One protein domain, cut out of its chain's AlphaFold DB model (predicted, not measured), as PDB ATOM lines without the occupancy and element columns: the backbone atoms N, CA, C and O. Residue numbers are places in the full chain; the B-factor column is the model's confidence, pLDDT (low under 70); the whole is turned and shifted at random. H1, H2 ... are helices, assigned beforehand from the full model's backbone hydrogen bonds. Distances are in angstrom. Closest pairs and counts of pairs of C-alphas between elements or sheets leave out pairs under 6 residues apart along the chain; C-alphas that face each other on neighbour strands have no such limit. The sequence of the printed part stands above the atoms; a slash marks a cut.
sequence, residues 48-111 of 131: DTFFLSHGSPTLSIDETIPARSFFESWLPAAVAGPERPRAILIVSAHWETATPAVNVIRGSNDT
ATOM      1  N   ASP A  48      23.516  27.215 228.973       87.25
ATOM      2  CA  ASP A  48      24.541  27.821 228.131       87.25
ATOM      3  C   ASP A  48      25.265  26.770 227.276       87.25
ATOM      4  O   ASP A  48      25.391  25.596 227.635       87.25
ATOM      5  N   THR A  49      25.741  27.200 226.108       89.88
ATOM      6  CA  THR A  49      26.522  26.373 225.179       89.88
ATOM      7  C   THR A  49      27.912  26.968 225.019       89.88
ATOM      8  O   THR A  49      28.053  28.164 224.769       89.88
ATOM      9  N   PHE A  50      28.939  26.123 225.116       91.31
ATOM     10  CA  PHE A  50      30.337  26.545 225.097       91.31
ATOM     11  C   PHE A  50      31.076  25.973 223.893       91.31
ATOM     12  O   PHE A  50      30.942  24.794 223.566       91.31
ATOM     13  N   PHE A  51      31.915  26.805 223.279       92.44
ATOM     14  CA  PHE A  51      32.939  26.366 222.342       92.44
ATOM     15  C   PHE A  51      34.296  26.407 223.047       92.44
ATOM     16  O   PHE A  51      34.739  27.468 223.487       92.44
ATOM     17  N   LEU A  52      34.941  25.247 223.172       91.00
ATOM     18  CA  LEU A  52      36.194  25.088 223.905       91.00
ATOM     19  C   LEU A  52      37.308  24.688 222.935       91.00
ATOM     20  O   LEU A  52      37.213  23.667 222.255       91.00
ATOM     21  N   SER A  53      38.386  25.472 222.897       90.31
ATOM     22  CA  SER A  53      39.615  25.042 222.226       90.31
ATOM     23  C   SER A  53      40.282  23.948 223.059       90.31
ATOM     24  O   SER A  53      40.545  24.155 224.242       90.31
ATOM     25  N   HIS A  54      40.556  22.789 222.455       86.75
ATOM     26  CA  HIS A  54      41.157  21.648 223.159       86.75
ATOM     27  C   HIS A  54      42.684  21.763 223.312       86.75
ATOM     28  O   HIS A  54      43.257  21.111 224.179       86.75
ATOM     29  N   GLY A  55      43.337  22.617 222.513       87.38
ATOM     30  CA  GLY A  55      44.770  22.904 222.611       87.38
ATOM     31  C   GLY A  55      45.687  21.683 222.456       87.38
ATOM     32  O   GLY A  55      45.309  20.646 221.917       87.38
ATOM     33  N   SER A  56      46.929  21.828 222.924       88.25
ATOM     34  CA  SER A  56      47.865  20.706 223.054       88.25
ATOM     35  C   SER A  56      47.421  19.779 224.192       88.25
ATOM     36  O   SER A  56      46.987  20.284 225.231       88.25
ATOM     37  N   PRO A  57      47.632  18.453 224.085       87.75
ATOM     38  CA  PRO A  57      47.439  17.518 225.196       87.75
ATOM     39  C   PRO A  57      48.110  17.955 226.515       87.75
ATOM     40  O   PRO A  57      47.601  17.662 227.600       87.75
ATOM     41  N   THR A  58      49.218  18.706 226.447       90.88
ATOM     42  CA  THR A  58      49.935  19.235 227.626       90.88
ATOM     43  C   THR A  58      49.125  20.223 228.463       90.88
ATOM     44  O   THR A  58      49.440  20.384 229.637       90.88
ATOM     45  N   LEU A  59      48.044  20.810 227.930       90.88
ATOM     46  CA  LEU A  59      47.100  21.650 228.687       90.88
ATOM     47  C   LEU A  59      46.630  20.973 229.988       90.88
ATOM     48  O   LEU A  59      46.417  21.629 231.008       90.88
ATOM     49  N   SER A  60      46.522  19.642 229.965       86.25
ATOM     50  CA  SER A  60      46.097  18.818 231.100       86.25
ATOM     51  C   SER A  60      47.097  18.733 232.258       86.25
ATOM     52  O   SER A  60      46.685  18.369 233.361       86.25
ATOM     53  N   ILE A  61      48.367  19.105 232.065       87.75
ATOM     54  CA  ILE A  61      49.416  18.991 233.096       87.75
ATOM     55  C   ILE A  61      50.313  20.225 233.246       87.75
ATOM     56  O   ILE A  61      50.992  20.354 234.259       87.75
ATOM     57  N   ASP A  62      50.355  21.108 232.251       90.81
ATOM     58  CA  ASP A  62      51.273  22.242 232.224       90.81
ATOM     59  C   ASP A  62      50.606  23.490 232.818       90.81
ATOM     60  O   ASP A  62      49.751  24.126 232.196       90.81
ATOM     61  N   GLU A  63      51.010  23.830 234.042       91.44
ATOM     62  CA  GLU A  63      50.522  24.991 234.793       91.44
ATOM     63  C   GLU A  63      50.941  26.332 234.181       91.44
ATOM     64  O   GLU A  63      50.352  27.364 234.495       91.44
ATOM     65  N   THR A  64      51.930  26.337 233.286       94.00
ATOM     66  CA  THR A  64      52.402  27.571 232.646       94.00
ATOM     67  C   THR A  64      51.496  28.022 231.499       94.00
ATOM     68  O   THR A  64      51.609  29.161 231.042       94.00
ATOM     69  N   ILE A  65      50.574  27.165 231.038       93.94
ATOM     70  CA  ILE A  65      49.655  27.471 229.938       93.94
ATOM     71  C   ILE A  65      48.493  28.341 230.456       93.94
ATOM     72  O   ILE A  65      47.655  27.841 231.209       93.94
ATOM     73  N   PRO A  66      48.324  29.597 229.987       93.00
ATOM     74  CA  PRO A  66      47.284  30.498 230.505       93.00
ATOM     75  C   PRO A  66      45.853  29.970 230.347       93.00
ATOM     76  O   PRO A  66      44.989  30.220 231.187       93.00
ATOM     77  N   ALA A  67      45.598  29.206 229.279       92.06
ATOM     78  CA  ALA A  67      44.301  28.580 229.048       92.06
ATOM     79  C   ALA A  67      43.922  27.591 230.163       92.06
ATOM     80  O   ALA A  67      42.739  27.437 230.457       92.06
ATOM     81  N   ARG A  68      44.901  26.956 230.821       91.25
ATOM     82  CA  ARG A  68      44.643  26.043 231.935       91.25
ATOM     83  C   ARG A  68      44.051  26.798 233.119       91.25
ATOM     84  O   ARG A  68      42.953  26.465 233.552       91.25
ATOM     85  N   SER A  69      44.731  27.844 233.586       91.25
ATOM     86  CA  SER A  69      44.261  28.656 234.715       91.25
ATOM     87  C   SER A  69      42.911  29.317 234.419       91.25
ATOM     88  O   SER A  69      42.062  29.423 235.302       91.25
ATOM     89  N   PHE A  70      42.675  29.713 233.163       91.19
ATOM     90  CA  PHE A  70      41.361  30.175 232.713       91.19
ATOM     91  C   PHE A  70      40.271  29.115 232.920       91.19
ATOM     92  O   PHE A  70      39.252  29.424 233.534       91.19
ATOM     93  N   PHE A  71      40.470  27.871 232.475       89.75
ATOM     94  CA  PHE A  71      39.482  26.809 232.694       89.75
ATOM     95  C   PHE A  71      39.354  26.404 234.167       89.75
ATOM     96  O   PHE A  71      38.250  26.124 234.623       89.75
ATOM     97  N   GLU A  72      40.440  26.418 234.940       88.75
ATOM     98  CA  GLU A  72      40.385  26.158 236.385       88.75
ATOM     99  C   GLU A  72      39.554  27.217 237.124       88.75
ATOM    100  O   GLU A  72      38.808  26.873 238.038       88.75
ATOM    101  N   SER A  73      39.588  28.481 236.683       89.44
ATOM    102  CA  SER A  73      38.751  29.556 237.247       89.44
ATOM    103  C   SER A  73      37.245  29.338 237.069       89.44
ATOM    104  O   SER A  73      36.441  29.978 237.746       89.44
ATOM    105  N   TRP A  74      36.847  28.420 236.183       88.81
ATOM    106  CA  TRP A  74      35.446  28.039 236.018       88.81
ATOM    107  C   TRP A  74      34.978  27.116 237.146       88.81
ATOM    108  O   TRP A  74      33.796  26.816 237.230       88.81
ATOM    109  N   LEU A  75      35.869  26.670 238.035       83.56
ATOM    110  CA  LEU A  75      35.529  25.882 239.214       83.56
ATOM    111  C   LEU A  75      35.570  26.763 240.476       83.56
ATOM    112  O   LEU A  75      36.522  27.516 240.666       83.56
ATOM    113  N   PRO A  76      34.571  26.680 241.378       70.38
ATOM    114  CA  PRO A  76      33.306  25.950 241.279       70.38
ATOM    115  C   PRO A  76      32.216  26.775 240.576       70.38
ATOM    116  O   PRO A  76      31.034  26.469 240.740       70.38
ATOM    117  N   ALA A  77      32.593  27.866 239.894       62.81
ATOM    118  CA  ALA A  77      31.663  28.770 239.237       62.81
ATOM    119  C   ALA A  77      30.682  27.937 238.410       62.81
ATOM    120  O   ALA A  77      31.069  27.125 237.577       62.81
ATOM    121  N   ALA A  78      29.393  28.060 238.697       69.06
ATOM    122  CA  ALA A  78      28.368  27.304 238.004       69.06
ATOM    123  C   ALA A  78      28.196  27.898 236.595       69.06
ATOM    124  O   ALA A  78      27.191  28.529 236.294       69.06
ATOM    125  N   VAL A  79      29.229  27.768 235.751       78.25
ATOM    126  CA  VAL A  79      29.309  28.360 234.411       78.25
ATOM    127  C   VAL A  79      28.184  27.812 233.536       78.25
ATOM    128  O   VAL A  79      27.668  28.525 232.696       78.25
ATOM    129  N   ALA A  80      27.724  26.588 233.806       74.56
ATOM    130  CA  ALA A  80      26.545  25.994 233.179       74.56
ATOM    131  C   ALA A  80      25.199  26.446 233.794       74.56
ATOM    132  O   ALA A  80      24.166  25.855 233.492       74.56
ATOM    133  N   GLY A  81      25.198  27.459 234.662       79.56
ATOM    134  CA  GLY A  81      24.028  27.922 235.401       79.56
ATOM    135  C   GLY A  81      23.819  27.211 236.748       79.56
ATOM    136  O   GLY A  81      24.556  26.292 237.106       79.56
ATOM    137  N   PRO A  82      22.806  27.636 237.525       77.94
ATOM    138  CA  PRO A  82      22.570  27.144 238.886       77.94
ATOM    139  C   PRO A  82      22.081  25.688 238.950       77.94
ATOM    140  O   PRO A  82      22.160  25.060 240.004       77.94
ATOM    141  N   GLU A  83      21.556  25.143 237.850       83.38
ATOM    142  CA  GLU A  83      21.060  23.769 237.789       83.38
ATOM    143  C   GLU A  83      22.130  22.822 237.230       83.38
ATOM    144  O   GLU A  83      22.710  23.064 236.173       83.38
ATOM    145  N   ARG A  84      22.361  21.686 237.905       82.44
ATOM    146  CA  ARG A  84      23.270  20.643 237.404       82.44
ATOM    147  C   ARG A  84      22.708  20.045 236.102       82.44
ATOM    148  O   ARG A  84      21.589  19.519 236.126       82.44
ATOM    149  N   PRO A  85      23.475  20.017 234.996       84.62
ATOM    150  CA  PRO A  85      23.023  19.383 233.764       84.62
ATOM    151  C   PRO A  85      22.699  17.901 233.978       84.62
ATOM    152  O   PRO A  85      23.480  17.153 234.567       84.62
ATOM    153  N   ARG A  86      21.555  17.451 233.450       86.75
ATOM    154  CA  ARG A  86      21.168  16.025 233.464       86.75
ATOM    155  C   ARG A  86      21.983  15.176 232.486       86.75
ATOM    156  O   ARG A  86      22.017  13.956 232.617       86.75
ATOM    157  N   ALA A  87      22.574  15.817 231.483       86.94
ATOM    158  CA  ALA A  87      23.457  15.235 230.486       86.94
ATOM    159  C   ALA A  87      24.324  16.347 229.878       86.94
ATOM    160  O   ALA A  87      23.928  17.513 229.892       86.94
ATOM    161  N   ILE A  88      25.475  15.974 229.316       87.88
ATOM    162  CA  ILE A  88      26.342  16.860 228.531       87.88
ATOM    163  C   ILE A  88      26.458  16.259 227.129       87.88
ATOM    164  O   ILE A  88      26.791  15.080 226.991       87.88
ATOM    165  N   LEU A  89      26.186  17.057 226.097       91.94
ATOM    166  CA  LEU A  89      26.482  16.710 224.709       91.94
ATOM    167  C   LEU A  89      27.845  17.300 224.343       91.94
ATOM    168  O   LEU A  89      28.026  18.511 224.420       91.94
ATOM    169  N   ILE A  90      28.789  16.451 223.935       93.56
ATOM    170  CA  ILE A  90      30.113  16.877 223.471       93.56
ATOM    171  C   ILE A  90      30.185  16.663 221.962       93.56
ATOM    172  O   ILE A  90      29.965  15.552 221.481       93.56
ATOM    173  N   VAL A  91      30.531  17.721 221.230       94.75
ATOM    174  CA  VAL A  91      30.868  17.662 219.805       94.75
ATOM    175  C   VAL A  91      32.368  17.909 219.692       94.75
ATOM    176  O   VAL A  91      32.854  18.952 220.123       94.75
ATOM    177  N   SER A  92      33.108  16.929 219.177       93.62
ATOM    178  CA  SER A  92      34.572  16.963 219.130       93.62
ATOM    179  C   SER A  92      35.069  17.104 217.698       93.62
ATOM    180  O   SER A  92      34.591  16.400 216.814       93.62
ATOM    181  N   ALA A  93      36.079  17.953 217.493       92.62
ATOM    182  CA  ALA A  93      36.765  18.092 216.208       92.62
ATOM    183  C   ALA A  93      37.508  16.811 215.783       92.62
ATOM    184  O   ALA A  93      37.705  16.599 214.597       92.62
ATOM    185  N   HIS A  94      37.885  15.957 216.739       90.94
ATOM    186  CA  HIS A  94      38.615  14.706 216.482       90.94
ATOM    187  C   HIS A  94      37.702  13.487 216.325       90.94
ATOM    188  O   HIS A  94      38.190  12.368 216.189       90.94
ATOM    189  N   TRP A  95      36.378  13.668 216.382       92.25
ATOM    190  CA  TRP A  95      35.446  12.569 216.154       92.25
ATOM    191  C   TRP A  95      34.787  12.690 214.784       92.25
ATOM    192  O   TRP A  95      33.711  13.264 214.625       92.25
ATOM    193  N   GLU A  96      35.456  12.115 213.792       94.12
ATOM    194  CA  GLU A  96      35.008  12.123 212.405       94.12
ATOM    195  C   GLU A  96      34.297  10.821 212.037       94.12
ATOM    196  O   GLU A  96      34.725   9.715 212.376       94.12
ATOM    197  N   THR A  97      33.177  10.953 211.332       96.38
ATOM    198  CA  THR A  97      32.370   9.831 210.843       96.38
ATOM    199  C   THR A  97      31.846  10.158 209.448       96.38
ATOM    200  O   THR A  97      31.606  11.319 209.127       96.38
ATOM    201  N   ALA A  98      31.658   9.143 208.598       97.12
ATOM    202  CA  ALA A  98      31.193   9.347 207.219       97.12
ATOM    203  C   ALA A  98      29.755   9.899 207.135       97.12
ATOM    204  O   ALA A  98      29.373  10.524 206.149       97.12
ATOM    205  N   THR A  99      28.952   9.657 208.171       97.06
ATOM    206  CA  THR A  99      27.585  10.159 208.336       97.06
ATOM    207  C   THR A  99      27.388  10.576 209.788       97.06
ATOM    208  O   THR A  99      27.978   9.919 210.647       97.06
ATOM    209  N   PRO A 100      26.520  11.557 210.097       96.12
ATOM    210  CA  PRO A 100      26.275  11.982 211.473       96.12
ATOM    211  C   PRO A 100      25.997  10.802 212.410       96.12
ATOM    212  O   PRO A 100      25.100   9.995 212.158       96.12
ATOM    213  N   ALA A 101      26.769  10.711 213.491       96.75
ATOM    214  CA  ALA A 101      26.704   9.620 214.451       96.75
ATOM    215  C   ALA A 101      26.601  10.151 215.884       96.75
ATOM    216  O   ALA A 101      27.104  11.223 216.211       96.75
ATOM    217  N   VAL A 102      25.950   9.371 216.747       94.62
ATOM    218  CA  VAL A 102      25.829   9.644 218.182       94.62
ATOM    219  C   VAL A 102      26.187   8.372 218.939       94.62
ATOM    220  O   VAL A 102      25.747   7.282 218.575       94.62
ATOM    221  N   ASN A 103      26.976   8.514 219.999       91.56
ATOM    222  CA  ASN A 103      27.370   7.429 220.883       91.56
ATOM    223  C   ASN A 103      26.936   7.791 222.304       91.56
ATOM    224  O   ASN A 103      27.134   8.920 222.754       91.56
ATOM    225  N   VAL A 104      26.329   6.828 222.994       91.00
ATOM    226  CA  VAL A 104      25.941   6.943 224.396       91.00
ATOM    227  C   VAL A 104      26.565   5.782 225.148       91.00
ATOM    228  O   VAL A 104      26.243   4.620 224.903       91.00
ATOM    229  N   ILE A 105      27.422   6.110 226.107       82.81
ATOM    230  CA  ILE A 105      28.055   5.128 226.981       82.81
ATOM    231  C   ILE A 105      27.300   5.124 228.305       82.81
ATOM    232  O   ILE A 105      27.102   6.171 228.920       82.81
ATOM    233  N   ARG A 106      26.847   3.943 228.736       81.62
ATOM    234  CA  ARG A 106      26.258   3.756 230.064       81.62
ATOM    235  C   ARG A 106      27.381   3.451 231.054       81.62
ATOM    236  O   ARG A 106      28.083   2.465 230.868       81.62
ATOM    237  N   GLY A 107      27.522   4.266 232.097       81.56
ATOM    238  CA  GLY A 107      28.581   4.112 233.101       81.56
ATOM    239  C   GLY A 107      29.872   4.841 232.720       81.56
ATOM    240  O   GLY A 107      29.823   5.926 232.142       81.56
ATOM    241  N   SER A 108      31.022   4.266 233.073       78.81
ATOM    242  CA  SER A 108      32.346   4.798 232.736       78.81
ATOM    243  C   SER A 108      32.857   4.236 231.408       78.81
ATOM    244  O   SER A 108      32.492   3.139 230.996       78.81
ATOM    245  N   ASN A 109      33.728   4.993 230.747       79.75
ATOM    246  CA  ASN A 109      34.556   4.487 229.656       79.75
ATOM    247  C   ASN A 109      36.010   4.537 230.123       79.75
ATOM    248  O   ASN A 109      36.401   5.505 230.785       79.75
ATOM    249  N   ASP A 110      36.784   3.530 229.744       83.56
ATOM    250  CA  ASP A 110      38.212   3.497 230.003       83.56
ATOM    251  C   ASP A 110      38.914   4.654 229.285       83.56
ATOM    252  O   ASP A 110      38.464   5.176 228.258       83.56
ATOM    253  N   THR A 111      40.023   5.106 229.869       85.62
ATOM    254  CA  THR A 111      40.852   6.135 229.238       85.62
ATOM    255  C   THR A 111      41.819   5.456 228.283       85.62
ATOM    256  O   THR A 111      42.629   4.630 228.695       85.62
TER     257      THR A 111
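What this domain is: This is residues 48 to 111 of the 131 residues of the protein "LigB domain-containing protein" of Hordeum vulgare subsp. vulgare (UniProt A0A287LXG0). With little regular structure, this is a loose, open winding of loop, with two short helices, H1 then H2, making a corner at one end and residues 73 to 111 trailing away without a named element. Residues 72 to 78, 82 to 88, 95 to 101 and 105 to 111 stick out. The printed part has 64 residues, 11 in named helices, class all helix, with no named strand; the radius of gyration of the C-alphas is 14.6 A and the spans are 38 by 31 by 23 A.

How they stand to each other: H1, residues 57 to 60, and H2, residues 66 to 72, only just touch, and only at the corner by their tight link, with 3 pairs of C-alphas within 8 A; the closest C-alphas, of Leu 59 and Arg 68, are 6.0 A apart. In H2 every O i to N i+4 pair is within hydrogen-bond range; H1 is too short for one.

Where its parts are: H1 begins at C-alpha 57 (47.439, 17.518, 225.196) and measures 6.2 A. H2, 10.1 A, ends at C-alpha 72 (40.385, 26.158, 236.385).

The domain as a whole: The C-alphas farthest apart, of Thr 64 and Thr 99, are 38.9 A apart. The printed part has no cut. Residues 77 to 78 have pLDDT under 70.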